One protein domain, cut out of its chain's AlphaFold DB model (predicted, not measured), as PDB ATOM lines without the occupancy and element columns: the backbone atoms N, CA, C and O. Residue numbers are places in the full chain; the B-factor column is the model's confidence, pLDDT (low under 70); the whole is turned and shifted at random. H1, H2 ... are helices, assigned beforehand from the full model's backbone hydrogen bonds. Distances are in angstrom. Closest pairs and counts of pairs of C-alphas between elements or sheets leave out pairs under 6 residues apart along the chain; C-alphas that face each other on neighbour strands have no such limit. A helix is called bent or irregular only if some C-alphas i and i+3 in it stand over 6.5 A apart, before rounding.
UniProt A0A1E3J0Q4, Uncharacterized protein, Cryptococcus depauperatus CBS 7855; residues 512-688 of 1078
ATOM      1  N   THR A 512     142.571 150.219 102.436       93.38
ATOM      2  CA  THR A 512     141.726 150.103 103.634       93.38
ATOM      3  C   THR A 512     140.679 148.983 103.539       93.38
ATOM      4  O   THR A 512     140.383 148.351 104.551       93.38
ATOM      5  N   GLN A 513     140.141 148.651 102.353       94.81
ATOM      6  CA  GLN A 513     139.160 147.557 102.190       94.81
ATOM      7  C   GLN A 513     139.617 146.196 102.776       94.81
ATOM      8  O   GLN A 513     138.847 145.601 103.535       94.81
ATOM      9  N   PRO A 514     140.841 145.681 102.522       94.19
ATOM     10  CA  PRO A 514     141.298 144.439 103.151       94.19
ATOM     11  C   PRO A 514     141.552 144.559 104.664       94.19
ATOM     12  O   PRO A 514     141.547 143.537 105.343       94.19
ATOM     13  N   ILE A 515     141.745 145.766 105.210       95.00
ATOM     14  CA  ILE A 515     141.856 145.993 106.664       95.00
ATOM     15  C   ILE A 515     140.461 145.980 107.306       95.00
ATOM     16  O   ILE A 515     140.275 145.371 108.352       95.00
ATOM     17  N   ILE A 516     139.453 146.544 106.635       96.19
ATOM     18  CA  ILE A 516     138.037 146.454 107.031       96.19
ATOM     19  C   ILE A 516     137.568 144.989 107.048       96.19
ATOM     20  O   ILE A 516     136.910 144.561 107.996       96.19
ATOM     21  N   GLN A 517     137.959 144.193 106.046       95.69
ATOM     22  CA  GLN A 517     137.713 142.747 106.015       95.69
ATOM     23  C   GLN A 517     138.394 142.012 107.185       95.69
ATOM     24  O   GLN A 517     137.769 141.142 107.793       95.69
ATOM     25  N   LEU A 518     139.644 142.361 107.512       95.56
ATOM     26  CA  LEU A 518     140.402 141.769 108.621       95.56
ATOM     27  C   LEU A 518     139.783 142.119 109.985       95.56
ATOM     28  O   LEU A 518     139.591 141.244 110.825       95.56
ATOM     29  N   PHE A 519     139.398 143.383 110.178       96.94
ATOM     30  CA  PHE A 519     138.718 143.849 111.385       96.94
ATOM     31  C   PHE A 519     137.353 143.170 111.568       96.94
ATOM     32  O   PHE A 519     137.031 142.716 112.664       96.94
ATOM     33  N   LYS A 520     136.573 143.014 110.490       95.12
ATOM     34  CA  LYS A 520     135.302 142.279 110.532       95.12
ATOM     35  C   LYS A 520     135.496 140.783 110.822       95.12
ATOM     36  O   LYS A 520     134.671 140.204 111.524       95.12
ATOM     37  N   GLU A 521     136.566 140.154 110.334       94.25
ATOM     38  CA  GLU A 521     136.891 138.775 110.725       94.25
ATOM     39  C   GLU A 521     137.227 138.683 112.221       94.25
ATOM     40  O   GLU A 521     136.710 137.802 112.904       94.25
ATOM     41  N   TYR A 522     138.019 139.622 112.745       95.69
ATOM     42  CA  TYR A 522     138.353 139.678 114.167       95.69
ATOM     43  C   TYR A 522     137.105 139.853 115.052       95.69
ATOM     44  O   TYR A 522     136.872 139.043 115.949       95.69
ATOM     45  N   LEU A 523     136.237 140.827 114.741       94.12
ATOM     46  CA  LEU A 523     134.977 141.041 115.468       94.12
ATOM     47  C   LEU A 523     134.032 139.826 115.434       94.12
ATOM     48  O   LEU A 523     133.246 139.652 116.358       94.12
ATOM     49  N   ASN A 524     134.092 138.991 114.392       92.56
ATOM     50  CA  ASN A 524     133.292 137.765 114.299       92.56
ATOM     51  C   ASN A 524     133.798 136.624 115.200       92.56
ATOM     52  O   ASN A 524     133.061 135.659 115.401       92.56
ATOM     53  N   ARG A 525     135.045 136.693 115.685       91.94
ATOM     54  CA  ARG A 525     135.638 135.689 116.585       91.94
ATOM     55  C   ARG A 525     135.464 136.053 118.065       91.94
ATOM     56  O   ARG A 525     135.352 135.144 118.879       91.94
ATOM     57  N   LEU A 526     135.413 137.352 118.384       90.75
ATOM     58  CA  LEU A 526     135.331 137.872 119.755       90.75
ATOM     59  C   LEU A 526     134.145 137.313 120.570       90.75
ATOM     60  O   LEU A 526     133.051 137.123 120.028       90.75
ATOM     61  N   PRO A 527     134.306 137.150 121.900       81.25
ATOM     62  CA  PRO A 527     133.194 136.844 122.794       81.25
ATOM     63  C   PRO A 527     132.161 137.982 122.810       81.25
ATOM     64  O   PRO A 527     132.499 139.156 122.680       81.25
ATOM     65  N   ILE A 528     130.891 137.631 123.035       75.31
ATOM     66  CA  ILE A 528     129.710 138.507 122.855       75.31
ATOM     67  C   ILE A 528     129.807 139.853 123.611       75.31
ATOM     68  O   ILE A 528     129.260 140.852 123.149       75.31
ATOM     69  N   ASN A 529     130.520 139.897 124.741       80.75
ATOM     70  CA  ASN A 529     130.595 141.045 125.650       80.75
ATOM     71  C   ASN A 529     131.968 141.760 125.611       80.75
ATOM     72  O   ASN A 529     132.580 141.980 126.655       80.75
ATOM     73  N   PHE A 530     132.473 142.104 124.423       88.69
ATOM     74  CA  PHE A 530     133.715 142.883 124.267       88.69
ATOM     75  C   PHE A 530     133.498 144.406 124.440       88.69
ATOM     76  O   PHE A 530     132.364 144.889 124.557       88.69
ATOM     77  N   ASP A 531     134.574 145.210 124.454       90.25
ATOM     78  CA  ASP A 531     134.417 146.665 124.571       90.25
ATOM     79  C   ASP A 531     134.028 147.360 123.250       90.25
ATOM     80  O   ASP A 531     134.851 147.631 122.379       90.25
ATOM     81  N   THR A 532     132.750 147.722 123.141       91.44
ATOM     82  CA  THR A 532     132.155 148.544 122.073       91.44
ATOM     83  C   THR A 532     132.819 149.896 121.798       91.44
ATOM     84  O   THR A 532     132.634 150.415 120.694       91.44
ATOM     85  N   ARG A 533     133.613 150.453 122.726       92.62
ATOM     86  CA  ARG A 533     134.435 151.646 122.440       92.62
ATOM     87  C   ARG A 533     135.463 151.370 121.329       92.62
ATOM     88  O   ARG A 533     135.767 152.261 120.541       92.62
ATOM     89  N   LEU A 534     135.934 150.125 121.202       94.38
ATOM     90  CA  LEU A 534     136.973 149.719 120.249       94.38
ATOM     91  C   LEU A 534     136.511 149.760 118.771       94.38
ATOM     92  O   LEU A 534     137.226 150.339 117.953       94.38
ATOM     93  N   PRO A 535     135.316 149.261 118.377       94.69
ATOM     94  CA  PRO A 535     134.755 149.545 117.054       94.69
ATOM     95  C   PRO A 535     134.547 151.026 116.745       94.69
ATOM     96  O   PRO A 535     134.745 151.424 115.600       94.69
ATOM     97  N   LEU A 536     134.174 151.854 117.728       94.19
ATOM     98  CA  LEU A 536     134.049 153.297 117.498       94.19
ATOM     99  C   LEU A 536     135.418 153.950 117.266       94.19
ATOM    100  O   LEU A 536     135.517 154.805 116.394       94.19
ATOM    101  N   TYR A 537     136.472 153.502 117.957       95.56
ATOM    102  CA  TYR A 537     137.858 153.895 117.676       95.56
ATOM    103  C   TYR A 537     138.301 153.476 116.265       95.56
ATOM    104  O   TYR A 537     138.796 154.300 115.501       95.56
ATOM    105  N   PHE A 538     138.040 152.235 115.840       96.38
ATOM    106  CA  PHE A 538     138.325 151.827 114.458       96.38
ATOM    107  C   PHE A 538     137.571 152.703 113.437       96.38
ATOM    108  O   PHE A 538     138.136 153.121 112.423       96.38
ATOM    109  N   LEU A 539     136.303 153.030 113.710       95.44
ATOM    110  CA  LEU A 539     135.484 153.903 112.866       95.44
ATOM    111  C   LEU A 539     135.858 155.394 112.967       95.44
ATOM    112  O   LEU A 539     135.511 156.139 112.053       95.44
ATOM    113  N   SER A 540     136.584 155.845 113.994       93.94
ATOM    114  CA  SER A 540     137.076 157.228 114.067       93.94
ATOM    115  C   SER A 540     138.281 157.463 113.149       93.94
ATOM    116  O   SER A 540     138.419 158.551 112.596       93.94
ATOM    117  N   TYR A 541     139.083 156.421 112.894       94.06
ATOM    118  CA  TYR A 541     140.165 156.432 111.901       94.06
ATOM    119  C   TYR A 541     139.668 156.072 110.490       94.06
ATOM    120  O   TYR A 541     139.938 156.790 109.529       94.06
ATOM    121  N   HIS A 542     138.921 154.970 110.347       95.62
ATOM    122  CA  HIS A 542     138.587 154.370 109.040       95.62
ATOM    123  C   HIS A 542     137.138 154.587 108.588       95.62
ATOM    124  O   HIS A 542     136.752 154.145 107.500       95.62
ATOM    125  N   GLY A 543     136.325 155.302 109.372       94.00
ATOM    126  CA  GLY A 543     134.902 155.534 109.101       94.00
ATOM    127  C   GLY A 543     134.618 156.177 107.745       94.00
ATOM    128  O   GLY A 543     133.597 155.873 107.129       94.00
ATOM    129  N   ALA A 544     135.541 156.986 107.219       93.12
ATOM    130  CA  ALA A 544     135.436 157.547 105.875       93.12
ATOM    131  C   ALA A 544     135.435 156.461 104.782       93.12
ATOM    132  O   ALA A 544     134.547 156.433 103.922       93.12
ATOM    133  N   ALA A 545     136.386 155.523 104.844       94.75
ATOM    134  CA  ALA A 545     136.483 154.404 103.910       94.75
ATOM    135  C   ALA A 545     135.324 153.409 104.089       94.75
ATOM    136  O   ALA A 545     134.690 153.025 103.105       94.75
ATOM    137  N   VAL A 546     134.988 153.060 105.338       95.62
ATOM    138  CA  VAL A 546     133.852 152.181 105.674       95.62
ATOM    139  C   VAL A 546     132.529 152.760 105.151       95.62
ATOM    140  O   VAL A 546     131.732 152.052 104.530       95.62
ATOM    141  N   THR A 547     132.303 154.066 105.301       93.44
ATOM    142  CA  THR A 547     131.097 154.731 104.781       93.44
ATOM    143  C   THR A 547     131.053 154.699 103.251       93.44
ATOM    144  O   THR A 547     130.038 154.337 102.658       93.44
ATOM    145  N   GLN A 548     132.163 155.002 102.574       91.69
ATOM    146  CA  GLN A 548     132.206 154.975 101.106       91.69
ATOM    147  C   GLN A 548     132.080 153.567 100.505       91.69
ATOM    148  O   GLN A 548     131.626 153.440  99.365       91.69
ATOM    149  N   LEU A 549     132.489 152.520 101.228       92.62
ATOM    150  CA  LEU A 549     132.379 151.122 100.803       92.62
ATOM    151  C   LEU A 549     130.986 150.540 101.098       92.62
ATOM    152  O   LEU A 549     130.382 149.933 100.213       92.62
ATOM    153  N   SER A 550     130.411 150.810 102.272       91.81
ATOM    154  CA  SER A 550     129.044 150.385 102.619       91.81
ATOM    155  C   SER A 550     127.983 150.987 101.688       91.81
ATOM    156  O   SER A 550     127.088 150.272 101.236       91.81
ATOM    157  N   LEU A 551     128.129 152.258 101.288       88.50
ATOM    158  CA  LEU A 551     127.280 152.893 100.267       88.50
ATOM    159  C   LEU A 551     127.432 152.269  98.863       88.50
ATOM    160  O   LEU A 551     126.518 152.365  98.046       88.50
ATOM    161  N   LYS A 552     128.550 151.582  98.587       87.94
ATOM    162  CA  LYS A 552     128.772 150.774  97.371       87.94
ATOM    163  C   LYS A 552     128.302 149.316  97.526       87.94
ATOM    164  O   LYS A 552     128.433 148.544  96.582       87.94
ATOM    165  N   ASN A 553     127.706 148.963  98.670       86.94
ATOM    166  CA  ASN A 553     127.306 147.608  99.073       86.94
ATOM    167  C   ASN A 553     128.470 146.602  99.188       86.94
ATOM    168  O   ASN A 553     128.294 145.412  98.932       86.94
ATOM    169  N   ASP A 554     129.644 147.067  99.624       92.25
ATOM    170  CA  ASP A 554     130.668 146.185 100.194       92.25
ATOM    171  C   ASP A 554     130.130 145.531 101.479       92.25
ATOM    172  O   ASP A 554     129.670 146.227 102.388       92.25
ATOM    173  N   ILE A 555     130.139 144.196 101.540       92.56
ATOM    174  CA  ILE A 555     129.457 143.437 102.602       92.56
ATOM    175  C   ILE A 555     130.123 143.647 103.979       92.56
ATOM    176  O   ILE A 555     129.393 143.981 104.915       92.56
ATOM    177  N   PRO A 556     131.463 143.531 104.136       95.44
ATOM    178  CA  PRO A 556     132.130 143.818 105.409       95.44
ATOM    179  C   PRO A 556     131.884 145.243 105.905       95.44
ATOM    180  O   PRO A 556     131.463 145.427 107.046       95.44
ATOM    181  N   ALA A 557     132.086 146.257 105.056       95.31
ATOM    182  CA  ALA A 557     131.889 147.647 105.453       95.31
ATOM    183  C   ALA A 557     130.428 147.948 105.825       95.31
ATOM    184  O   ALA A 557     130.167 148.735 106.736       95.31
ATOM    185  N   ARG A 558     129.463 147.324 105.136       93.19
ATOM    186  CA  ARG A 558     128.036 147.482 105.432       93.19
ATOM    187  C   ARG A 558     127.651 146.899 106.791       93.19
ATOM    188  O   ARG A 558     126.942 147.573 107.530       93.19
ATOM    189  N   ASP A 559     128.147 145.713 107.139       93.94
ATOM    190  CA  ASP A 559     127.903 145.100 108.450       93.94
ATOM    191  C   ASP A 559     128.418 145.984 109.601       93.94
ATOM    192  O   ASP A 559     127.683 146.220 110.563       93.94
ATOM    193  N   LEU A 560     129.625 146.557 109.476       95.50
ATOM    194  CA  LEU A 560     130.161 147.479 110.488       95.50
ATOM    195  C   LEU A 560     129.251 148.707 110.680       95.50
ATOM    196  O   LEU A 560     129.009 149.131 111.809       95.50
ATOM    197  N   MET A 561     128.705 149.263 109.594       93.50
ATOM    198  CA  MET A 561     127.788 150.408 109.668       93.50
ATOM    199  C   MET A 561     126.406 150.042 110.219       93.50
ATOM    200  O   MET A 561     125.808 150.848 110.930       93.50
ATOM    201  N   GLU A 562     125.890 148.846 109.930       91.31
ATOM    202  CA  GLU A 562     124.612 148.372 110.480       91.31
ATOM    203  C   GLU A 562     124.721 148.066 111.987       91.31
ATOM    204  O   GLU A 562     123.795 148.370 112.745       91.31
ATOM    205  N   ASN A 563     125.883 147.588 112.450       91.56
ATOM    206  CA  ASN A 563     126.192 147.400 113.873       91.56
ATOM    207  C   ASN A 563     126.569 148.696 114.618       91.56
ATOM    208  O   ASN A 563     126.389 148.773 115.831       91.56
ATOM    209  N   CYS A 564     127.012 149.749 113.922       90.62
ATOM    210  CA  CYS A 564     127.473 151.003 114.534       90.62
ATOM    211  C   CYS A 564     126.503 151.608 115.570       90.62
ATOM    212  O   CYS A 564     126.938 152.211 116.553       90.62
ATOM    213  N   ARG A 565     125.188 151.411 115.402       87.69
ATOM    214  CA  ARG A 565     124.173 151.882 116.356       87.69
ATOM    215  C   ARG A 565     124.255 151.204 117.729       87.69
ATOM    216  O   ARG A 565     124.010 151.875 118.732       87.69
ATOM    217  N   SER A 566     124.507 149.894 117.800       87.94
ATOM    218  CA  SER A 566     124.593 149.201 119.095       87.94
ATOM    219  C   SER A 566     125.868 149.611 119.826       87.94
ATOM    220  O   SER A 566     125.815 149.904 121.019       87.94
ATOM    221  N   TRP A 567     126.974 149.752 119.087       92.75
ATOM    222  CA  TRP A 567     128.243 150.249 119.614       92.75
ATOM    223  C   TRP A 567     128.148 151.694 120.113       92.75
ATOM    224  O   TRP A 567     128.661 151.981 121.190       92.75
ATOM    225  N   ALA A 568     127.446 152.582 119.398       87.56
ATOM    226  CA  ALA A 568     127.206 153.960 119.835       87.56
ATOM    227  C   ALA A 568     126.499 154.023 121.201       87.56
ATOM    228  O   ALA A 568     126.993 154.676 122.116       87.56
ATOM    229  N   LEU A 569     125.383 153.300 121.360       87.25
ATOM    230  CA  LEU A 569     124.608 153.290 122.608       87.25
ATOM    231  C   LEU A 569     125.403 152.689 123.781       87.25
ATOM    232  O   LEU A 569     125.546 153.338 124.815       87.25
ATOM    233  N   GLN A 570     125.986 151.501 123.602       88.81
ATOM    234  CA  GLN A 570     126.734 150.806 124.662       88.81
ATOM    235  C   GLN A 570     128.036 151.523 125.057       88.81
ATOM    236  O   GLN A 570     128.540 151.335 126.161       88.81
ATOM    237  N   SER A 571     128.597 152.355 124.175       89.81
ATOM    238  CA  SER A 571     129.785 153.155 124.502       89.81
ATOM    239  C   SER A 571     129.435 154.415 125.288       89.81
ATOM    240  O   SER A 571     130.179 154.757 126.203       89.81
ATOM    241  N   LEU A 572     128.282 155.054 125.029       87.31
ATOM    242  CA  LEU A 572     127.775 156.116 125.911       87.31
ATOM    243  C   LEU A 572     127.468 155.591 127.319       87.31
ATOM    244  O   LEU A 572     127.757 156.273 128.296       87.31
ATOM    245  N   GLU A 573     126.920 154.379 127.442       86.00
ATOM    246  CA  GLU A 573     126.705 153.738 128.750       86.00
ATOM    247  C   GLU A 573     128.029 153.574 129.524       86.00
ATOM    248  O   GLU A 573     128.065 153.822 130.726       86.00
ATOM    249  N   LYS A 574     129.138 153.259 128.836       86.12
ATOM    250  CA  LYS A 574     130.478 153.106 129.440       86.12
ATOM    251  C   LYS A 574     131.208 154.419 129.719       86.12
ATOM    252  O   LYS A 574     131.833 154.532 130.765       86.12
ATOM    253  N   TRP A 575     131.116 155.427 128.848       87.56
ATOM    254  CA  TRP A 575     131.670 156.773 129.104       87.56
ATOM    255  C   TRP A 575     130.890 157.564 130.178       87.56
ATOM    256  O   TRP A 575     131.247 158.701 130.498       87.56
ATOM    257  N   ASN A 576     129.827 156.974 130.731       84.81
ATOM    258  CA  ASN A 576     129.103 157.465 131.901       84.81
ATOM    259  C   ASN A 576     129.301 156.580 133.154       84.81
ATOM    260  O   ASN A 576     128.747 156.907 134.202       84.81
ATOM    261  N   ASP A 577     130.087 155.495 133.085       83.38
ATOM    262  CA  ASP A 577     130.475 154.700 134.259       83.38
ATOM    263  C   ASP A 577     131.817 155.198 134.819       83.38
ATOM    264  O   ASP A 577     132.885 154.899 134.285       83.38
ATOM    265  N   GLU A 578     131.757 155.927 135.936       65.44
ATOM    266  CA  GLU A 578     132.916 156.471 136.665       65.44
ATOM    267  C   GLU A 578     133.933 155.402 137.127       65.44
ATOM    268  O   GLU A 578     135.014 155.747 137.602       65.44
ATOM    269  N   LYS A 579     133.600 154.106 137.029       69.50
ATOM    270  CA  LYS A 579     134.481 152.988 137.406       69.50
ATOM    271  C   LYS A 579     135.298 152.421 136.247       69.50
ATOM    272  O   LYS A 579     136.153 151.568 136.491       69.50
ATOM    273  N   MET A 580     135.038 152.833 135.007       69.62
ATOM    274  CA  MET A 580     135.831 152.383 133.865       69.62
ATOM    275  C   MET A 580     137.229 152.999 133.907       69.62
ATOM    276  O   MET A 580     137.387 154.207 134.063       69.62
ATOM    277  N   VAL A 581     138.253 152.160 133.729       61.59
ATOM    278  CA  VAL A 581     139.624 152.638 133.512       61.59
ATOM    279  C   VAL A 581     139.657 153.384 132.177       61.59
ATOM    280  O   VAL A 581     139.198 152.863 131.153       61.59
ATOM    281  N   ASP A 582     140.164 154.616 132.206       64.75
ATOM    282  CA  ASP A 582     140.235 155.473 131.027       64.75
ATOM    283  C   ASP A 582     141.508 155.155 130.228       64.75
ATOM    284  O   ASP A 582     142.632 155.371 130.682       64.75
ATOM    285  N   ASP A 583     141.311 154.575 129.048       79.69
ATOM    286  CA  ASP A 583     142.363 154.308 128.072       79.69
ATOM    287  C   ASP A 583     142.580 155.587 127.254       79.69
ATOM    288  O   ASP A 583     141.633 156.122 126.677       79.69
ATOM    289  N   SER A 584     143.823 156.069 127.176       84.06
ATOM    290  CA  SER A 584     144.166 157.322 126.494       84.06
ATOM    291  C   SER A 584     143.841 157.336 124.996       84.06
ATOM    292  O   SER A 584     143.672 158.413 124.429       84.06
ATOM    293  N   ASP A 585     143.709 156.172 124.351       85.50
ATOM    294  CA  ASP A 585     143.227 156.060 122.967       85.50
ATOM    295  C   ASP A 585     141.681 156.142 122.863       85.50
ATOM    296  O   ASP A 585     141.160 156.371 121.772       85.50
ATOM    297  N   LEU A 586     140.923 155.942 123.954       90.38
ATOM    298  CA  LEU A 586     139.456 155.754 123.956       90.38
ATOM    299  C   LEU A 586     138.657 156.900 124.604       90.38
ATOM    300  O   LEU A 586     137.468 156.734 124.904       90.38
ATOM    301  N   VAL A 587     139.282 158.064 124.781       90.25
ATOM    302  CA  VAL A 587     138.656 159.288 125.307       90.25
ATOM    303  C   VAL A 587     137.426 159.672 124.470       90.25
ATOM    304  O   VAL A 587     137.516 159.820 123.249       90.25
ATOM    305  N   GLU A 588     136.279 159.882 125.137       89.94
ATOM    306  CA  GLU A 588     134.970 160.170 124.510       89.94
ATOM    307  C   GLU A 588     135.078 161.221 123.396       89.94
ATOM    308  O   GLU A 588     134.620 161.003 122.275       89.94
ATOM    309  N   ARG A 589     135.732 162.351 123.696       88.69
ATOM    310  CA  ARG A 589     135.817 163.511 122.803       88.69
ATOM    311  C   ARG A 589     136.488 163.193 121.471       88.69
ATOM    312  O   ARG A 589     136.006 163.631 120.429       88.69
ATOM    313  N   ASP A 590     137.595 162.463 121.502       90.00
ATOM    314  CA  ASP A 590     138.448 162.280 120.330       90.00
ATOM    315  C   ASP A 590     137.949 161.122 119.457       90.00
ATOM    316  O   ASP A 590     137.907 161.248 118.229       90.00
ATOM    317  N   VAL A 591     137.420 160.058 120.079       92.06
ATOM    318  CA  VAL A 591     136.691 158.994 119.372       92.06
ATOM    319  C   VAL A 591     135.437 159.555 118.693       92.06
ATOM    320  O   VAL A 591     135.237 159.322 117.498       92.06
ATOM    321  N   VAL A 592     134.613 160.340 119.404       90.94
ATOM    322  CA  VAL A 592     133.397 160.944 118.828       90.94
ATOM    323  C   VAL A 592     133.736 161.968 117.743       90.94
ATOM    324  O   VAL A 592     133.084 161.952 116.697       90.94
ATOM    325  N   ARG A 593     134.771 162.803 117.919       90.31
ATOM    326  CA  ARG A 593     135.216 163.740 116.874       90.31
ATOM    327  C   ARG A 593     135.601 163.012 115.592       90.31
ATOM    328  O   ARG A 593     135.005 163.289 114.553       90.31
ATOM    329  N   GLY A 594     136.557 162.081 115.656       89.50
ATOM    330  CA  GLY A 594     137.022 161.365 114.464       89.50
ATOM    331  C   GLY A 594     135.895 160.574 113.796       89.50
ATOM    332  O   GLY A 594     135.761 160.591 112.573       89.50
ATOM    333  N   PHE A 595     135.003 159.971 114.594       92.38
ATOM    334  CA  PHE A 595     133.816 159.290 114.084       92.38
ATOM    335  C   PHE A 595     132.898 160.244 113.306       92.38
ATOM    336  O   PHE A 595     132.546 159.961 112.161       92.38
ATOM    337  N   VAL A 596     132.526 161.390 113.887       88.44
ATOM    338  CA  VAL A 596     131.635 162.363 113.234       88.44
ATOM    339  C   VAL A 596     132.294 162.968 111.991       88.44
ATOM    340  O   VAL A 596     131.662 163.010 110.933       88.44
ATOM    341  N   GLU A 597     133.558 163.383 112.072       86.25
ATOM    342  CA  GLU A 597     134.284 163.986 110.947       86.25
ATOM    343  C   GLU A 597     134.522 162.998 109.795       86.25
ATOM    344  O   GLU A 597     134.360 163.367 108.629       86.25
ATOM    345  N   GLY A 598     134.856 161.739 110.096       87.75
ATOM    346  CA  GLY A 598     135.070 160.688 109.102       87.75
ATOM    347  C   GLY A 598     133.769 160.188 108.468       87.75
ATOM    348  O   GLY A 598     133.656 160.143 107.236       87.75
ATOM    349  N   VAL A 599     132.776 159.833 109.291       91.75
ATOM    350  CA  VAL A 599     131.517 159.208 108.852       91.75
ATOM    351  C   VAL A 599     130.540 160.227 108.273       91.75
ATOM    352  O   VAL A 599     130.119 160.055 107.132       91.75
ATOM    353  N   LEU A 600     130.177 161.302 108.991       89.19
ATOM    354  CA  LEU A 600     129.101 162.206 108.543       89.19
ATOM    355  C   LEU A 600     129.468 162.929 107.238       89.19
ATOM    356  O   LEU A 600     128.638 163.028 106.334       89.19
ATOM    357  N   LYS A 601     130.721 163.378 107.106       86.94
ATOM    358  CA  LYS A 601     131.250 164.000 105.883       86.94
ATOM    359  C   LYS A 601     131.192 163.038 104.694       86.94
ATOM    360  O   LYS A 601     130.546 163.329 103.689       86.94
ATOM    361  N   SER A 602     131.795 161.856 104.840       89.75
ATOM    362  CA  SER A 602     131.848 160.839 103.779       89.75
ATOM    363  C   SER A 602     130.469 160.286 103.419       89.75
ATOM    364  O   SER A 602     130.237 159.902 102.274       89.75
ATOM    365  N   PHE A 603     129.541 160.275 104.379       90.06
ATOM    366  CA  PHE A 603     128.141 159.936 104.165       90.06
ATOM    367  C   PHE A 603     127.456 160.975 103.279       90.06
ATOM    368  O   PHE A 603     126.886 160.617 102.250       90.06
ATOM    369  N   VAL A 604     127.545 162.263 103.623       87.31
ATOM    370  CA  VAL A 604     126.917 163.338 102.840       87.31
ATOM    371  C   VAL A 604     127.506 163.416 101.427       87.31
ATOM    372  O   VAL A 604     126.744 163.454 100.460       87.31
ATOM    373  N   ASP A 605     128.831 163.347 101.278       86.50
ATOM    374  CA  ASP A 605     129.491 163.358  99.965       86.50
ATOM    375  C   ASP A 605     129.161 162.099  99.137       86.50
ATOM    376  O   ASP A 605     128.827 162.192  97.951       86.50
ATOM    377  N   GLY A 606     129.155 160.915  99.760       83.88
ATOM    378  CA  GLY A 606     128.752 159.666  99.112       83.88
ATOM    379  C   GLY A 606     127.288 159.671  98.657       83.88
ATOM    380  O   GLY A 606     126.974 159.213  97.558       83.88
ATOM    381  N   VAL A 607     126.384 160.247  99.454       81.69
ATOM    382  CA  VAL A 607     124.963 160.371  99.101       81.69
ATOM    383  C   VAL A 607     124.734 161.434  98.019       81.69
ATOM    384  O   VAL A 607     123.909 161.210  97.127       81.69
ATOM    385  N   LYS A 608     125.499 162.538  98.003       79.94
ATOM    386  CA  LYS A 608     125.525 163.485  96.871       79.94
ATOM    387  C   LYS A 608     125.881 162.762  95.562       79.94
ATOM    388  O   LYS A 608     125.157 162.912  94.576       79.94
ATOM    389  N   LEU A 609     126.909 161.908  95.577       77.44
ATOM    390  CA  LEU A 609     127.358 161.126  94.414       77.44
ATOM    391  C   LEU A 609     126.390 160.009  93.972       77.44
ATOM    392  O   LEU A 609     126.396 159.645  92.797       77.44
ATOM    393  N   MET A 610     125.523 159.488  94.849       74.62
ATOM    394  CA  MET A 610     124.490 158.504  94.480       74.62
ATOM    395  C   MET A 610     123.346 159.141  93.675       74.62
ATOM    396  O   MET A 610     122.263 159.410  94.204       74.62
ATOM    397  N   THR A 611     123.575 159.375  92.381       55.75
ATOM    398  CA  THR A 611     122.576 159.947  91.467       55.75
ATOM    399  C   THR A 611     122.604 159.248  90.093       55.75
ATOM    400  O   THR A 611     123.659 158.921  89.565       55.75
ATOM    401  N   GLN A 612     121.418 159.024  89.517       50.69
ATOM    402  CA  GLN A 612     121.122 158.438  88.190       50.69
ATOM    403  C   GLN A 612     121.318 156.925  87.936       50.69
ATOM    404  O   GLN A 612     120.686 156.445  86.999       50.69
ATOM    405  N   THR A 613     122.077 156.144  88.722       48.78
ATOM    406  CA  THR A 613     122.254 154.691  88.423       48.78
ATOM    407  C   THR A 613     121.831 153.681  89.496       48.78
ATOM    408  O   THR A 613     121.403 152.596  89.106       48.78
ATOM    409  N   TYR A 614     121.882 153.979  90.804       51.84
ATOM    410  CA  TYR A 614     121.539 152.985  91.842       51.84
ATOM    411  C   TYR A 614     120.805 153.527  93.090       51.84
ATOM    412  O   TYR A 614     121.246 154.456  93.757       51.84
ATOM    413  N   ASN A 615     119.706 152.843  93.429       63.06
ATOM    414  CA  ASN A 615     119.290 152.380  94.766       63.06
ATOM    415  C   ASN A 615     119.214 153.315  96.003       63.06
ATOM    416  O   ASN A 615     119.025 152.786  97.101       63.06
ATOM    417  N   PHE A 616     119.250 154.648  95.866       77.38
ATOM    418  CA  PHE A 616     119.100 155.619  96.980       77.38
ATOM    419  C   PHE A 616     118.028 155.230  98.021       77.38
ATOM    420  O   PHE A 616     118.294 155.231  99.220       77.38
ATOM    421  N   GLU A 617     116.823 154.856  97.578       76.62
ATOM    422  CA  GLU A 617     115.697 154.583  98.485       76.62
ATOM    423  C   GLU A 617     115.831 153.248  99.240       76.62
ATOM    424  O   GLU A 617     115.385 153.137 100.384       76.62
ATOM    425  N   SER A 618     116.522 152.263  98.652       78.19
ATOM    426  CA  SER A 618     116.844 150.987  99.310       78.19
ATOM    427  C   SER A 618     117.854 151.154 100.450       78.19
ATOM    428  O   SER A 618     117.811 150.415 101.431       78.19
ATOM    429  N   SER A 619     118.728 152.160 100.349       81.56
ATOM    430  CA  SER A 619     119.758 152.462 101.346       81.56
ATOM    431  C   SER A 619     119.212 153.228 102.557       81.56
ATOM    432  O   SER A 619     119.925 153.392 103.544       81.56
ATOM    433  N   GLY A 620     117.937 153.638 102.539       84.19
ATOM    434  CA  GLY A 620     117.286 154.363 103.636       84.19
ATOM    435  C   GLY A 620     117.465 153.762 105.046       84.19
ATOM    436  O   GLY A 620     117.682 154.537 105.972       84.19
ATOM    437  N   PRO A 621     117.424 152.429 105.271       85.75
ATOM    438  CA  PRO A 621     117.693 151.857 106.596       85.75
ATOM    439  C   PRO A 621     119.129 152.119 107.076       85.75
ATOM    440  O   PRO A 621     119.331 152.523 108.215       85.75
ATOM    441  N   LEU A 622     120.117 151.978 106.183       87.38
ATOM    442  CA  LEU A 622     121.523 152.284 106.464       87.38
ATOM    443  C   LEU A 622     121.714 153.781 106.765       87.38
ATOM    444  O   LEU A 622     122.492 154.140 107.647       87.38
ATOM    445  N   PHE A 623     120.969 154.653 106.075       88.69
ATOM    446  CA  PHE A 623     120.966 156.098 106.330       88.69
ATOM    447  C   PHE A 623     120.424 156.421 107.729       88.69
ATOM    448  O   PHE A 623     121.052 157.177 108.464       88.69
ATOM    449  N   GLU A 624     119.281 155.839 108.111       87.44
ATOM    450  CA  GLU A 624     118.671 156.058 109.427       87.44
ATOM    451  C   GLU A 624     119.574 155.516 110.554       87.44
ATOM    452  O   GLU A 624     119.773 156.212 111.543       87.44
ATOM    453  N   ILE A 625     120.209 154.346 110.383       87.62
ATOM    454  CA  ILE A 625     121.179 153.787 111.349       87.62
ATOM    455  C   ILE A 625     122.418 154.687 111.497       87.62
ATOM    456  O   ILE A 625     122.826 155.005 112.618       87.62
ATOM    457  N   THR A 626     123.001 155.128 110.378       90.06
ATOM    458  CA  THR A 626     124.202 155.984 110.368       90.06
ATOM    459  C   THR A 626     123.919 157.321 111.053       90.06
ATOM    460  O   THR A 626     124.640 157.729 111.963       90.06
ATOM    461  N   LEU A 627     122.825 157.985 110.666       88.25
ATOM    462  CA  LEU A 627     122.441 159.285 111.215       88.25
ATOM    463  C   LEU A 627     121.983 159.200 112.675       88.25
ATOM    464  O   LEU A 627     122.247 160.136 113.422       88.25
ATOM    465  N   PHE A 628     121.375 158.086 113.102       86.69
ATOM    466  CA  PHE A 628     121.050 157.843 114.512       86.69
ATOM    467  C   PHE A 628     122.312 157.700 115.364       86.69
ATOM    468  O   PHE A 628     122.390 158.287 116.439       86.69
ATOM    469  N   SER A 629     123.320 156.982 114.864       88.88
ATOM    470  CA  SER A 629     124.606 156.816 115.557       88.88
ATOM    471  C   SER A 629     125.318 158.165 115.728       88.88
ATOM    472  O   SER A 629     125.740 158.506 116.829       88.88
ATOM    473  N   VAL A 630     125.357 158.983 114.668       87.50
ATOM    474  CA  VAL A 630     125.882 160.361 114.720       87.50
ATOM    475  C   VAL A 630     125.055 161.255 115.654       87.50
ATOM    476  O   VAL A 630     125.634 161.983 116.451       87.50
ATOM    477  N   TYR A 631     123.720 161.201 115.589       84.38
ATOM    478  CA  TYR A 631     122.822 161.996 116.442       84.38
ATOM    479  C   TYR A 631     123.038 161.705 117.933       84.38
ATOM    480  O   TYR A 631     123.194 162.638 118.719       84.38
ATOM    481  N   VAL A 632     123.086 160.425 118.307       84.19
ATOM    482  CA  VAL A 632     123.274 159.978 119.694       84.19
ATOM    483  C   VAL A 632     124.639 160.408 120.236       84.19
ATOM    484  O   VAL A 632     124.700 160.982 121.319       84.19
ATOM    485  N   LEU A 633     125.719 160.202 119.476       84.94
ATOM    486  CA  LEU A 633     127.071 160.562 119.915       84.94
ATOM    487  C   LEU A 633     127.297 162.084 119.949       84.94
ATOM    488  O   LEU A 633     127.830 162.602 120.925       84.94
ATOM    489  N   ALA A 634     126.864 162.825 118.924       81.94
ATOM    490  CA  ALA A 634     127.153 164.258 118.818       81.94
ATOM    491  C   ALA A 634     126.327 165.139 119.770       81.94
ATOM    492  O   ALA A 634     126.749 166.253 120.070       81.94
ATOM    493  N   ASN A 635     125.160 164.679 120.240       76.62
ATOM    494  CA  ASN A 635     124.337 165.423 121.204       76.62
ATOM    495  C   ASN A 635     124.579 164.991 122.664       76.62
ATOM    496  O   ASN A 635     124.079 165.649 123.578       76.62
ATOM    497  N   HIS A 636     125.386 163.950 122.904       77.88
ATOM    498  CA  HIS A 636     125.834 163.591 124.248       77.88
ATOM    499  C   HIS A 636     126.540 164.777 124.923       77.88
ATOM    500  O   HIS A 636     127.344 165.476 124.298       77.88
ATOM    501  N   LYS A 637     126.178 165.051 126.184       72.38
ATOM    502  CA  LYS A 637     126.682 166.188 126.983       72.38
ATOM    503  C   LYS A 637     126.563 167.558 126.259       72.38
ATOM    504  O   LYS A 637     127.227 168.518 126.623       72.38
ATOM    505  N   ASN A 638     125.676 167.669 125.257       67.81
ATOM    506  CA  ASN A 638     125.451 168.832 124.379       67.81
ATOM    507  C   ASN A 638     126.654 169.316 123.530       67.81
ATOM    508  O   ASN A 638     126.564 170.378 122.909       67.81
ATOM    509  N   HIS A 639     127.737 168.543 123.396       69.81
ATOM    510  CA  HIS A 639     128.985 168.956 122.718       69.81
ATOM    511  C   HIS A 639     128.915 169.071 121.171       69.81
ATOM    512  O   HIS A 639     129.935 169.033 120.485       69.81
ATOM    513  N   ARG A 640     127.730 169.247 120.572       71.75
ATOM    514  CA  ARG A 640     127.530 169.196 119.107       71.75
ATOM    515  C   ARG A 640     128.279 170.277 118.315       71.75
ATOM    516  O   ARG A 640     128.555 170.092 117.131       71.75
ATOM    517  N   SER A 641     128.619 171.391 118.967       71.12
ATOM    518  CA  SER A 641     129.484 172.462 118.449       71.12
ATOM    519  C   SER A 641     130.915 172.012 118.158       71.12
ATOM    520  O   SER A 641     131.555 172.557 117.263       71.12
ATOM    521  N   ASP A 642     131.409 171.023 118.902       75.38
ATOM    522  CA  ASP A 642     132.822 170.637 118.954       75.38
ATOM    523  C   ASP A 642     133.192 169.572 117.909       75.38
ATOM    524  O   ASP A 642     134.375 169.238 117.753       75.38
ATOM    525  N   TYR A 643     132.168 169.057 117.214       79.81
ATOM    526  CA  TYR A 643     132.234 167.961 116.245       79.81
ATOM    527  C   TYR A 643     131.623 168.317 114.875       79.81
ATOM    528  O   TYR A 643     132.072 167.798 113.855       79.81
ATOM    529  N   ILE A 644     130.598 169.182 114.808       78.38
ATOM    530  CA  ILE A 644     129.889 169.481 113.547       78.38
ATOM    531  C   ILE A 644     130.204 170.895 113.054       78.38
ATOM    532  O   ILE A 644     129.643 171.891 113.515       78.38
ATOM    533  N   THR A 645     131.072 170.980 112.043       80.00
ATOM    534  CA  THR A 645     131.441 172.262 111.423       80.00
ATOM    535  C   THR A 645     130.253 172.934 110.706       80.00
ATOM    536  O   THR A 645     129.413 172.243 110.116       80.00
ATOM    537  N   PRO A 646     130.195 174.282 110.646       75.69
ATOM    538  CA  PRO A 646     129.133 175.000 109.930       75.69
ATOM    539  C   PRO A 646     129.023 174.637 108.443       75.69
ATOM    540  O   PRO A 646     127.927 174.649 107.887       75.69
ATOM    541  N   LYS A 647     130.142 174.273 107.799       78.81
ATOM    542  CA  LYS A 647     130.144 173.794 106.410       78.81
ATOM    543  C   LYS A 647     129.392 172.467 106.287       78.81
ATOM    544  O   LYS A 647     128.459 172.380 105.496       78.81
ATOM    545  N   LEU A 648     129.730 171.480 107.119       76.75
ATOM    546  CA  LEU A 648     129.081 170.167 107.106       76.75
ATOM    547  C   LEU A 648     127.578 170.267 107.426       76.75
ATOM    548  O   LEU A 648     126.764 169.610 106.784       76.75
ATOM    549  N   ALA A 649     127.189 171.166 108.336       74.94
ATOM    550  CA  ALA A 649     125.783 171.447 108.636       74.94
ATOM    551  C   ALA A 649     125.001 172.083 107.462       74.94
ATOM    552  O   ALA A 649     123.788 171.872 107.347       74.94
ATOM    553  N   ASN A 650     125.677 172.832 106.581       76.69
ATOM    554  CA  ASN A 650     125.102 173.312 105.322       76.69
ATOM    555  C   ASN A 650     125.016 172.182 104.284       76.69
ATOM    556  O   ASN A 650     123.978 172.029 103.650       76.69
ATOM    557  N   ASP A 651     126.050 171.344 104.167       76.19
ATOM    558  CA  ASP A 651     126.059 170.180 103.270       76.19
ATOM    559  C   ASP A 651     124.954 169.154 103.626       76.19
ATOM    560  O   ASP A 651     124.365 168.530 102.740       76.19
ATOM    561  N   CYS A 652     124.585 169.032 104.908       78.69
ATOM    562  CA  CYS A 652     123.407 168.279 105.358       78.69
ATOM    563  C   CYS A 652     122.063 168.877 104.887       78.69
ATOM    564  O   CYS A 652     121.047 168.173 104.893       78.69
ATOM    565  N   HIS A 653     122.008 170.153 104.489       73.88
ATOM    566  CA  HIS A 653     120.756 170.807 104.099       73.88
ATOM    567  C   HIS A 653     120.260 170.371 102.715       73.88
ATOM    568  O   HIS A 653     119.063 170.114 102.565       73.88
ATOM    569  N   ASP A 654     121.166 170.178 101.753       75.94
ATOM    570  CA  ASP A 654     120.855 169.595 100.438       75.94
ATOM    571  C   ASP A 654     120.218 168.202 100.588       75.94
ATOM    572  O   ASP A 654     119.256 167.841  99.901       75.94
ATOM    573  N   LEU A 655     120.732 167.417 101.542       79.06
ATOM    574  CA  LEU A 655     120.243 166.073 101.825       79.06
ATOM    575  C   LEU A 655     118.830 166.076 102.432       79.06
ATOM    576  O   LEU A 655     118.044 165.186 102.114       79.06
ATOM    577  N   ILE A 656     118.459 167.091 103.222       80.31
ATOM    578  CA  ILE A 656     117.078 167.269 103.710       80.31
ATOM    579  C   ILE A 656     116.094 167.442 102.541       80.31
ATOM    580  O   ILE A 656     114.995 166.889 102.587       80.31
ATOM    581  N   GLY A 657     116.482 168.158 101.477       78.81
ATOM    582  CA  GLY A 657     115.671 168.276 100.260       78.81
ATOM    583  C   GLY A 657     115.430 166.915  99.600       78.81
ATOM    584  O   GLY A 657     114.285 166.501  99.416       78.81
ATOM    585  N   ARG A 658     116.511 166.164  99.352       78.50
ATOM    586  CA  ARG A 658     116.448 164.818  98.750       78.50
ATOM    587  C   ARG A 658     115.706 163.796  99.622       78.50
ATOM    588  O   ARG A 658     115.039 162.914  99.086       78.50
ATOM    589  N   ALA A 659     115.785 163.919 100.948       79.88
ATOM    590  CA  ALA A 659     115.031 163.082 101.881       79.88
ATOM    591  C   ALA A 659     113.515 163.322 101.767       79.88
ATOM    592  O   ALA A 659     112.768 162.351 101.721       79.88
ATOM    593  N   ARG A 660     113.064 164.581 101.630       81.56
ATOM    594  CA  ARG A 660     111.640 164.915 101.408       81.56
ATOM    595  C   ARG A 660     111.111 164.383 100.074       81.56
ATOM    596  O   ARG A 660     109.967 163.948  99.999       81.56
ATOM    597  N   GLU A 661     111.930 164.379  99.022       80.81
ATOM    598  CA  GLU A 661     111.541 163.749  97.755       80.81
ATOM    599  C   GLU A 661     111.360 162.228  97.880       80.81
ATOM    600  O   GLU A 661     110.421 161.672  97.314       80.81
ATOM    601  N   ALA A 662     112.251 161.551  98.610       78.44
ATOM    602  CA  ALA A 662     112.145 160.114  98.861       78.44
ATOM    603  C   ALA A 662     110.975 159.777  99.803       78.44
ATOM    604  O   ALA A 662     110.280 158.788  99.582       78.44
ATOM    605  N   GLU A 663     110.700 160.630 100.793       79.50
ATOM    606  CA  GLU A 663     109.502 160.578 101.640       79.50
ATOM    607  C   GLU A 663     108.229 160.645 100.779       79.50
ATOM    608  O   GLU A 663     107.387 159.756 100.858       79.50
ATOM    609  N   ALA A 664     108.138 161.621  99.867       79.19
ATOM    610  CA  ALA A 664     107.000 161.790  98.960       79.19
ATOM    611  C   ALA A 664     106.823 160.648  97.933       79.19
ATOM    612  O   ALA A 664     105.722 160.459  97.412       79.19
ATOM    613  N   ARG A 665     107.880 159.879  97.633       76.12
ATOM    614  CA  ARG A 665     107.812 158.682  96.772       76.12
ATOM    615  C   ARG A 665     107.537 157.387  97.552       76.12
ATOM    616  O   ARG A 665     107.066 156.418  96.955       76.12
ATOM    617  N   SER A 666     107.780 157.352  98.863       71.50
ATOM    618  CA  SER A 666     107.700 156.135  99.679       71.50
ATOM    619  C   SER A 666     106.354 155.990 100.396       71.50
ATOM    620  O   SER A 666     106.031 156.752 101.301       71.50
ATOM    621  N   ARG A 667     105.572 154.966 100.028       62.91
ATOM    622  CA  ARG A 667     104.235 154.726 100.609       62.91
ATOM    623  C   ARG A 667     104.277 154.135 102.020       62.91
ATOM    624  O   ARG A 667     103.502 154.556 102.872       62.91
ATOM    625  N   ASP A 668     105.207 153.215 102.275       60.47
ATOM    626  CA  ASP A 668     105.186 152.360 103.474       60.47
ATOM    627  C   ASP A 668     106.271 152.716 104.514       60.47
ATOM    628  O   ASP A 668     106.400 152.056 105.547       60.47
ATOM    629  N   HIS A 669     107.090 153.747 104.257       66.94
ATOM    630  CA  HIS A 669     108.260 154.095 105.083       66.94
ATOM    631  C   HIS A 669     108.403 155.598 105.387       66.94
ATOM    632  O   HIS A 669     109.519 156.092 105.564       66.94
ATOM    633  N   VAL A 670     107.292 156.334 105.473       72.88
ATOM    634  CA  VAL A 670     107.282 157.782 105.772       72.88
ATOM    635  C   VAL A 670     108.019 158.103 107.085       72.88
ATOM    636  O   VAL A 670     108.848 159.008 107.123       72.88
ATOM    637  N   SER A 671     107.804 157.306 108.140       75.56
ATOM    638  CA  SER A 671     108.457 157.475 109.451       75.56
ATOM    639  C   SER A 671     109.989 157.482 109.367       75.56
ATOM    640  O   SER A 671     110.623 158.373 109.922       75.56
ATOM    641  N   LYS A 672     110.579 156.548 108.609       83.06
ATOM    642  CA  LYS A 672     112.029 156.441 108.371       83.06
ATOM    643  C   LYS A 672     112.613 157.709 107.750       83.06
ATOM    644  O   LYS A 672     113.626 158.220 108.222       83.06
ATOM    645  N   TRP A 673     111.981 158.231 106.698       82.38
ATOM    646  CA  TRP A 673     112.466 159.435 106.017       82.38
ATOM    647  C   TRP A 673     112.259 160.696 106.857       82.38
ATOM    648  O   TRP A 673     113.157 161.538 106.914       82.38
ATOM    649  N   ASN A 674     111.154 160.777 107.602       80.75
ATOM    650  CA  ASN A 674     110.953 161.828 108.591       80.75
ATOM    651  C   ASN A 674     112.015 161.779 109.709       80.75
ATOM    652  O   ASN A 674     112.558 162.821 110.058       80.75
ATOM    653  N   ASN A 675     112.386 160.596 110.212       80.94
ATOM    654  CA  ASN A 675     113.450 160.436 111.210       80.94
ATOM    655  C   ASN A 675     114.823 160.858 110.663       80.94
ATOM    656  O   ASN A 675     115.514 161.654 111.298       80.94
ATOM    657  N   ILE A 676     115.196 160.386 109.464       82.38
ATOM    658  CA  ILE A 676     116.400 160.820 108.728       82.38
ATOM    659  C   ILE A 676     116.450 162.350 108.642       82.38
ATOM    660  O   ILE A 676     117.463 162.965 108.981       82.38
ATOM    661  N   ARG A 677     115.334 162.972 108.244       82.06
ATOM    662  CA  ARG A 677     115.196 164.426 108.158       82.06
ATOM    663  C   ARG A 677     115.344 165.103 109.521       82.06
ATOM    664  O   ARG A 677     116.077 166.081 109.613       82.06
ATOM    665  N   THR A 678     114.693 164.603 110.572       77.75
ATOM    666  CA  THR A 678     114.788 165.174 111.925       77.75
ATOM    667  C   THR A 678     116.218 165.110 112.461       77.75
ATOM    668  O   THR A 678     116.701 166.109 112.982       77.75
ATOM    669  N   MET A 679     116.938 164.002 112.266       81.62
ATOM    670  CA  MET A 679     118.341 163.887 112.689       81.62
ATOM    671  C   MET A 679     119.248 164.876 111.938       81.62
ATOM    672  O   MET A 679     120.065 165.549 112.562       81.62
ATOM    673  N   LEU A 680     119.054 165.057 110.625       77.19
ATOM    674  CA  LEU A 680     119.764 166.077 109.834       77.19
ATOM    675  C   LEU A 680     119.391 167.524 110.216       77.19
ATOM    676  O   LEU A 680     120.214 168.427 110.075       77.19
ATOM    677  N   GLU A 681     118.162 167.769 110.680       73.06
ATOM    678  CA  GLU A 681     117.712 169.088 111.146       73.06
ATOM    679  C   GLU A 681     118.245 169.417 112.559       73.06
ATOM    680  O   GLU A 681     118.606 170.570 112.804       73.06
ATOM    681  N   VAL A 682     118.365 168.429 113.459       67.19
ATOM    682  CA  VAL A 682     118.891 168.607 114.832       67.19
ATOM    683  C   VAL A 682     120.421 168.665 114.875       67.19
ATOM    684  O   VAL A 682     120.970 169.452 115.646       67.19
ATOM    685  N   ASN A 683     121.120 167.942 113.994       66.19
ATOM    686  CA  ASN A 683     122.586 167.953 113.868       66.19
ATOM    687  C   ASN A 683     123.166 169.282 113.315       66.19
ATOM    688  O   ASN A 683     124.283 169.316 112.807       66.19
ATOM    689  N   LYS A 684     122.435 170.398 113.408       64.94
ATOM    690  CA  LYS A 684     122.937 171.748 113.113       64.94
ATOM    691  C   LYS A 684     123.537 172.387 114.377       64.94
ATOM    692  O   LYS A 684     122.924 172.286 115.447       64.94
ATOM    693  N   PRO A 685     124.688 173.080 114.303       57.62
ATOM    694  CA  PRO A 685     125.259 173.776 115.456       57.62
ATOM    695  C   PRO A 685     124.309 174.869 115.971       57.62
ATOM    696  O   PRO A 685     123.575 175.487 115.198       57.62
ATOM    697  N   LEU A 686     124.324 175.112 117.285       54.97
ATOM    698  CA  LEU A 686     123.585 176.215 117.906       54.97
ATOM    699  C   LEU A 686     124.185 177.560 117.464       54.97
ATOM    700  O   LEU A 686     125.232 177.966 117.957       54.97
ATOM    701  N   SER A 687     123.509 178.268 116.555       46.09
ATOM    702  CA  SER A 687     123.786 179.688 116.310       46.09
ATOM    703  C   SER A 687     123.159 180.546 117.421       46.09
ATOM    704  O   SER A 687     121.938 180.473 117.591       46.09
ATOM    705  N   PRO A 688     123.927 181.385 118.147       45.50
ATOM    706  CA  PRO A 688     123.392 182.206 119.240       45.50
ATOM    707  C   PRO A 688     122.359 183.267 118.824       45.50
ATOM    708  O   PRO A 688     121.660 183.793 119.683       45.50
TER     709      PRO A 688
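This is residues 512 to 688 of the 1078 residues of an uncharacterized protein of Cryptococcus depauperatus CBS 7855 (UniProt A0A1E3J0Q4). Four helical stretches, H2, H3b, H4 and H5, make an up-and-down bundle in the middle, each running against the one before it, though H5 slants against H4. H1 packs on one side, on H2 and H3a, and the hairpin of H6 and H7 covers the opposite side, H6 on H4 and H7 on H5. Residues 577 to 584, in the link from H3 to H4, stick out. The 177 printed residues hold seven named helices, H1 to H7 in order, and no named strand: all helix, compact, with a radius of gyration of the C-alphas of 16.1 A and spans of 48 by 43 by 27 A.

Begin at H1, residues 512 to 525, whose residues 512 to 516 alone touch H2, residues 533 to 550; the closest C-alphas, Thr 512 and Ala 545, are 6.8 A apart. H2 is irregular, C-alphas 541 and 544 being 7.7 A apart. H3, residues 555 to 574, was assigned as one helix by its hydrogen bonds but is bent, with C-alphas 562 and 565 6.9 A apart; its arms are H3a, residues 555 to 562, and H3b, residues 565 to 574. H2 touches H4, residues 588 to 609, at a shallow tilt of 10 degrees, the same way; their closest C-alphas, Ser 540 and Phe 595, are 3.9 A apart. H5, residues 620 to 642, is irregular, with C-alphas 637 and 640 8.5 A apart. With residues 592 to 600 alone, H4 touches H5 in a hairpin at a steep tilt of 41 degrees; the closest C-alphas, Val 596 and Val 630, are 6.3 A apart. H3b touches H5 at Arg 565 and Ser 629, their closest C-alphas, 5.0 A apart. H6, residues 646 to 665, and H7, residues 670 to 682, form a hairpin at a shallow tilt of 14 degrees; the closest C-alphas, Glu 663 and Trp 673, are 5.4 A apart. In H1, H3a, H3b and H7 every O i to N i+4 pair is within hydrogen-bond range; H2 has 12 of 14, H4 17 of 18, H5 13 of 19 and H6 13 of 16.

Find C-alpha 512 at (141.726, 150.103, 103.634), where H1 begins its 20.3 A. H2 measures 20.6 A, H3a 10.5 A and H3b 14.6 A. H4 runs 31.1 A from C-alpha 588 at (134.970, 160.170, 124.510). H5 measures 27.2 A, H6 29.9 A, and H7 18.3 A, ending at C-alpha 682 at (118.891, 168.607, 114.832).

The farthest C-alphas, of Lys 579 and Gln 612, are 51.3 A apart. The printed part has no cut, and the link from H3 to H4 is long. Look for pLDDT under 70 at residues 578 to 582, 611 to 615, 638 to 639, 667 to 669 and 682 to 688.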